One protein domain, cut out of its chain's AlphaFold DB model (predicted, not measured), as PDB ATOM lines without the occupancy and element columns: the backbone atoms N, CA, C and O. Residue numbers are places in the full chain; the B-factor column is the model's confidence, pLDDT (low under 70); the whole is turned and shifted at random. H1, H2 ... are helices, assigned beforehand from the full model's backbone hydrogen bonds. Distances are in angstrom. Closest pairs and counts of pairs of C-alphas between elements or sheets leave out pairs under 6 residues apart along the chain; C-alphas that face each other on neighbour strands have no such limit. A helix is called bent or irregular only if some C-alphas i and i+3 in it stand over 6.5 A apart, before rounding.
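What this domain is: This is residues 263 to 307 of the 381 residues of the protein "Hypothetical protein" of Alexandrium monilatum (UniProt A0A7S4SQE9). Two long helices, H2 and H1, lie side by side and run opposite ways, joined at one end by a tight turn that folds the printed part back on itself in a narrow, flat U. The two arms of the U are loosely paired, with a gap between them. The printed part has 45 residues with two named helices, H1 then H2 along the chain, and no named strand; the class is all helix. The whole is loose, with a radius of gyration of the C-alphas of 11.8 A, and its C-alphas span 37 by 19 by 5 A.

Where its parts are: Find C-alpha 286 at (232.834, 149.762, 169.401); from there H2, residues 286 to 305, runs 29.5 A to C-alpha 305 at (231.808, 139.286, 196.999). Then go back to C-alpha 263 at (227.571, 151.359, 197.963), where H1, residues 263 to 281, begins; it is 26.2 A long.

How they stand to each other: Set H1 beside H2 and you find them close but not clearly touching, with 1 pair of C-alphas within 8 A. Look for that closest pair at Glu 278 and Leu 289, whose C-alphas are 7.8 A apart. The helices stand at a shallow tilt of 7 degrees, opposite ways, with their centres 12.4 A apart. In H1 every O i to N i+4 pair is within hydrogen-bond range; in H2 15 of 16 are. Neither helix is bent.

The domain as a whole: The two C-alphas farthest apart, those of Arg 283 and Asp 307, are 36.9 A apart, while those of Pro 263 and Asp 307, first and last printed, are 9.7 A apart. The link from H1 to H2 is tight, with 4 residues. Residues 282 to 288, of which 286 to 288 belong to H2, stand free. The printed part has no cut. Its mean pLDDT is 72.7; look in the B-factor column for values under 70 at residues 281 to 289, residue 299 and residues 303 to 307.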
ATOM      1  N   PRO A 263     227.450 152.201 199.158       76.62
ATOM      2  CA  PRO A 263     227.571 151.359 197.963       76.62
ATOM      3  C   PRO A 263     226.673 151.819 196.806       76.62
ATOM      4  O   PRO A 263     227.073 151.789 195.642       76.62
ATOM      5  N   THR A 264     225.478 152.322 197.128       79.62
ATOM      6  CA  THR A 264     224.520 152.892 196.171       79.62
ATOM      7  C   THR A 264     225.077 154.119 195.453       79.62
ATOM      8  O   THR A 264     225.061 154.165 194.224       79.62
ATOM      9  N   LEU A 265     225.645 155.071 196.199       77.75
ATOM     10  CA  LEU A 265     226.226 156.290 195.639       77.75
ATOM     11  C   LEU A 265     227.507 155.989 194.849       77.75
ATOM     12  O   LEU A 265     227.746 156.591 193.803       77.75
ATOM     13  N   ARG A 266     228.306 155.008 195.298       76.88
ATOM     14  CA  ARG A 266     229.487 154.538 194.560       76.88
ATOM     15  C   ARG A 266     229.088 153.941 193.208       76.88
ATOM     16  O   ARG A 266     229.676 154.310 192.192       76.88
ATOM     17  N   ARG A 267     228.057 153.084 193.170       78.81
ATOM     18  CA  ARG A 267     227.500 152.530 191.920       78.81
ATOM     19  C   ARG A 267     226.945 153.628 191.008       78.81
ATOM     20  O   ARG A 267     227.177 153.588 189.802       78.81
ATOM     21  N   GLU A 268     226.245 154.623 191.551       83.94
ATOM     22  CA  GLU A 268     225.740 155.756 190.762       83.94
ATOM     23  C   GLU A 268     226.858 156.621 190.175       83.94
ATOM     24  O   GLU A 268     226.799 156.961 188.991       83.94
ATOM     25  N   MET A 269     227.904 156.921 190.951       81.00
ATOM     26  CA  MET A 269     229.086 157.625 190.452       81.00
ATOM     27  C   MET A 269     229.780 156.846 189.338       81.00
ATOM     28  O   MET A 269     230.099 157.431 188.304       81.00
ATOM     29  N   LEU A 270     229.960 155.531 189.507       81.75
ATOM     30  CA  LEU A 270     230.567 154.668 188.492       81.75
ATOM     31  C   LEU A 270     229.728 154.661 187.202       81.75
ATOM     32  O   LEU A 270     230.263 154.853 186.112       81.75
ATOM     33  N   ARG A 271     228.396 154.553 187.317       83.06
ATOM     34  CA  ARG A 271     227.465 154.648 186.176       83.06
ATOM     35  C   ARG A 271     227.461 156.026 185.516       83.06
ATOM     36  O   ARG A 271     227.218 156.123 184.316       83.06
ATOM     37  N   SER A 272     227.662 157.098 186.280       83.81
ATOM     38  CA  SER A 272     227.747 158.464 185.751       83.81
ATOM     39  C   SER A 272     229.058 158.681 184.989       83.81
ATOM     40  O   SER A 272     229.042 159.176 183.863       83.81
ATOM     41  N   LEU A 273     230.180 158.215 185.549       82.12
ATOM     42  CA  LEU A 273     231.484 158.195 184.883       82.12
ATOM     43  C   LEU A 273     231.439 157.385 183.590       82.12
ATOM     44  O   LEU A 273     231.885 157.882 182.564       82.12
ATOM     45  N   LEU A 274     230.838 156.193 183.608       79.62
ATOM     46  CA  LEU A 274     230.650 155.395 182.398       79.62
ATOM     47  C   LEU A 274     229.832 156.134 181.345       79.62
ATOM     48  O   LEU A 274     230.256 156.178 180.201       79.62
ATOM     49  N   ARG A 275     228.719 156.779 181.713       83.62
ATOM     50  CA  ARG A 275     227.929 157.582 180.765       83.62
ATOM     51  C   ARG A 275     228.720 158.762 180.197       83.62
ATOM     52  O   ARG A 275     228.569 159.080 179.020       83.62
ATOM     53  N   MET A 276     229.572 159.403 181.000       78.06
ATOM     54  CA  MET A 276     230.470 160.458 180.519       78.06
ATOM     55  C   MET A 276     231.542 159.912 179.573       78.06
ATOM     56  O   MET A 276     231.770 160.506 178.521       78.06
ATOM     57  N   VAL A 277     232.161 158.779 179.913       77.81
ATOM     58  CA  VAL A 277     233.148 158.102 179.066       77.81
ATOM     59  C   VAL A 277     232.490 157.648 177.770       77.81
ATOM     60  O   VAL A 277     232.991 158.002 176.718       77.81
ATOM     61  N   GLU A 278     231.343 156.974 177.817       74.81
ATOM     62  CA  GLU A 278     230.564 156.536 176.654       74.81
ATOM     63  C   GLU A 278     230.179 157.727 175.763       74.81
ATOM     64  O   GLU A 278     230.360 157.683 174.550       74.81
ATOM     65  N   SER A 279     229.727 158.837 176.355       78.81
ATOM     66  CA  SER A 279     229.418 160.076 175.628       78.81
ATOM     67  C   SER A 279     230.653 160.676 174.940       78.81
ATOM     68  O   SER A 279     230.578 161.086 173.780       78.81
ATOM     69  N   ALA A 280     231.810 160.671 175.609       71.69
ATOM     70  CA  ALA A 280     233.080 161.112 175.034       71.69
ATOM     71  C   ALA A 280     233.630 160.128 173.978       71.69
ATOM     72  O   ALA A 280     234.238 160.552 172.995       71.69
ATOM     73  N   TYR A 281     233.377 158.827 174.156       62.16
ATOM     74  CA  TYR A 281     233.861 157.719 173.327       62.16
ATOM     75  C   TYR A 281     232.923 157.322 172.189       62.16
ATOM     76  O   TYR A 281     233.328 156.530 171.347       62.16
ATOM     77  N   ARG A 282     231.745 157.940 172.030       60.66
ATOM     78  CA  ARG A 282     230.910 157.825 170.808       60.66
ATOM     79  C   ARG A 282     231.612 158.274 169.511       60.66
ATOM     80  O   ARG A 282     230.995 158.291 168.450       60.66
ATOM     81  N   ARG A 283     232.894 158.641 169.581       60.34
ATOM     82  CA  ARG A 283     233.796 158.924 168.456       60.34
ATOM     83  C   ARG A 283     234.874 157.845 168.235       60.34
ATOM     84  O   ARG A 283     235.724 158.038 167.374       60.34
ATOM     85  N   VAL A 284     234.867 156.751 168.997       59.91
ATOM     86  CA  VAL A 284     235.903 155.703 169.012       59.91
ATOM     87  C   VAL A 284     235.262 154.314 168.845       59.91
ATOM     88  O   VAL A 284     234.079 154.128 169.119       59.91
ATOM     89  N   ASP A 285     236.046 153.362 168.337       69.75
ATOM     90  CA  ASP A 285     235.656 152.016 167.896       69.75
ATOM     91  C   ASP A 285     234.832 151.202 168.937       69.75
ATOM     92  O   ASP A 285     235.264 151.069 170.090       69.75
ATOM     93  N   PRO A 286     233.684 150.604 168.545       69.31
ATOM     94  CA  PRO A 286     232.834 149.762 169.401       69.31
ATOM     95  C   PRO A 286     233.543 148.598 170.109       69.31
ATOM     96  O   PRO A 286     233.102 148.178 171.180       69.31
ATOM     97  N   ALA A 287     234.635 148.070 169.549       68.88
ATOM     98  CA  ALA A 287     235.358 146.939 170.135       68.88
ATOM     99  C   ALA A 287     236.030 147.287 171.477       68.88
ATOM    100  O   ALA A 287     236.143 146.437 172.360       68.88
ATOM    101  N   ILE A 288     236.429 148.549 171.664       66.12
ATOM    102  CA  ILE A 288     237.056 149.021 172.906       66.12
ATOM    103  C   ILE A 288     236.004 149.142 174.022       66.12
ATOM    104  O   ILE A 288     236.276 148.791 175.169       66.12
ATOM    105  N   LEU A 289     234.783 149.569 173.682       63.34
ATOM    106  CA  LEU A 289     233.656 149.702 174.616       63.34
ATOM    107  C   LEU A 289     233.251 148.362 175.251       63.34
ATOM    108  O   LEU A 289     233.044 148.303 176.463       63.34
ATOM    109  N   ALA A 290     233.225 147.280 174.468       74.31
ATOM    110  CA  ALA A 290     232.910 145.942 174.976       74.31
ATOM    111  C   ALA A 290     233.909 145.466 176.053       74.31
ATOM    112  O   ALA A 290     233.513 144.885 177.063       74.31
ATOM    113  N   GLY A 291     235.202 145.780 175.890       75.88
ATOM    114  CA  GLY A 291     236.235 145.442 176.873       75.88
ATOM    115  C   GLY A 291     236.059 146.160 178.218       75.88
ATOM    116  O   GLY A 291     236.308 145.568 179.273       75.88
ATOM    117  N   PHE A 292     235.580 147.409 178.200       70.44
ATOM    118  CA  PHE A 292     235.278 148.169 179.417       70.44
ATOM    119  C   PHE A 292     234.038 147.641 180.145       70.44
ATOM    120  O   PHE A 292     234.068 147.531 181.371       70.44
ATOM    121  N   GLU A 293     232.976 147.273 179.425       74.38
ATOM    122  CA  GLU A 293     231.785 146.671 180.040       74.38
ATOM    123  C   GLU A 293     232.108 145.350 180.749       74.38
ATOM    124  O   GLU A 293     231.637 145.104 181.860       74.38
ATOM    125  N   ASP A 294     232.960 144.511 180.161       75.38
ATOM    126  CA  ASP A 294     233.361 143.246 180.781       75.38
ATOM    127  C   ASP A 294     234.321 143.426 181.964       75.38
ATOM    128  O   ASP A 294     234.273 142.655 182.931       75.38
ATOM    129  N   ALA A 295     235.184 144.445 181.931       71.12
ATOM    130  CA  ALA A 295     235.968 144.848 183.099       71.12
ATOM    131  C   ALA A 295     235.058 145.364 184.228       71.12
ATOM    132  O   ALA A 295     235.243 145.001 185.390       71.12
ATOM    133  N   PHE A 296     234.021 146.130 183.886       72.94
ATOM    134  CA  PHE A 296     233.044 146.651 184.837       72.94
ATOM    135  C   PHE A 296     232.211 145.543 185.492       72.94
ATOM    136  O   PHE A 296     232.119 145.491 186.714       72.94
ATOM    137  N   ARG A 297     231.678 144.594 184.709       76.38
ATOM    138  CA  ARG A 297     230.950 143.434 185.256       76.38
ATOM    139  C   ARG A 297     231.825 142.580 186.175       76.38
ATOM    140  O   ARG A 297     231.310 141.953 187.096       76.38
ATOM    141  N   ARG A 298     233.141 142.517 185.928       77.50
ATOM    142  CA  ARG A 298     234.090 141.868 186.849       77.50
ATOM    143  C   ARG A 298     234.216 142.643 188.160       77.50
ATOM    144  O   ARG A 298     234.062 142.026 189.206       77.50
ATOM    145  N   ALA A 299     234.390 143.961 188.097       69.00
ATOM    146  CA  ALA A 299     234.471 144.811 189.285       69.00
ATOM    147  C   ALA A 299     233.175 144.805 190.123       69.00
ATOM    148  O   ALA A 299     233.250 144.790 191.347       69.00
ATOM    149  N   GLU A 300     231.991 144.763 189.496       74.75
ATOM    150  CA  GLU A 300     230.713 144.619 190.218       74.75
ATOM    151  C   GLU A 300     230.617 143.276 190.952       74.75
ATOM    152  O   GLU A 300     230.271 143.248 192.130       74.75
ATOM    153  N   ARG A 301     230.992 142.167 190.299       77.75
ATOM    154  CA  ARG A 301     231.007 140.837 190.937       77.75
ATOM    155  C   ARG A 301     231.990 140.744 192.104       77.75
ATOM    156  O   ARG A 301     231.763 139.976 193.033       77.75
ATOM    157  N   GLU A 302     233.089 141.484 192.038       71.56
ATOM    158  CA  GLU A 302     234.096 141.523 193.097       71.56
ATOM    159  C   GLU A 302     233.649 142.398 194.275       71.56
ATOM    160  O   GLU A 302     233.800 141.990 195.422       71.56
ATOM    161  N   ALA A 303     232.982 143.525 194.003       62.72
ATOM    162  CA  ALA A 303     232.362 144.357 195.033       62.72
ATOM    163  C   ALA A 303     231.235 143.624 195.788       62.72
ATOM    164  O   ALA A 303     231.132 143.760 197.005       62.72
ATOM    165  N   ASP A 304     230.435 142.814 195.088       68.56
ATOM    166  CA  ASP A 304     229.368 142.006 195.699       68.56
ATOM    167  C   ASP A 304     229.912 140.811 196.505       68.56
ATOM    168  O   ASP A 304     229.255 140.343 197.431       68.56
ATOM    169  N   ARG A 305     231.127 140.327 196.203       68.56
ATOM    170  CA  ARG A 305     231.808 139.286 196.999       68.56
ATOM    171  C   ARG A 305     232.344 139.796 198.333       68.56
ATOM    172  O   ARG A 305     232.520 139.001 199.245       68.56
ATOM    173  N   THR A 306     232.611 141.094 198.437       51.88
ATOM    174  CA  THR A 306     233.132 141.734 199.654       51.88
ATOM    175  C   THR A 306     232.038 142.263 200.588       51.88
ATOM    176  O   THR A 306     232.352 142.974 201.535       51.88
ATOM    177  N   ASP A 307     230.762 141.951 200.328       46.88
ATOM    178  CA  ASP A 307     229.626 142.383 201.151       46.88
ATOM    179  C   ASP A 307     229.157 141.235 202.078       46.88
ATOM    180  O   ASP A 307     228.494 140.298 201.617       46.88
TER     181      ASP A 307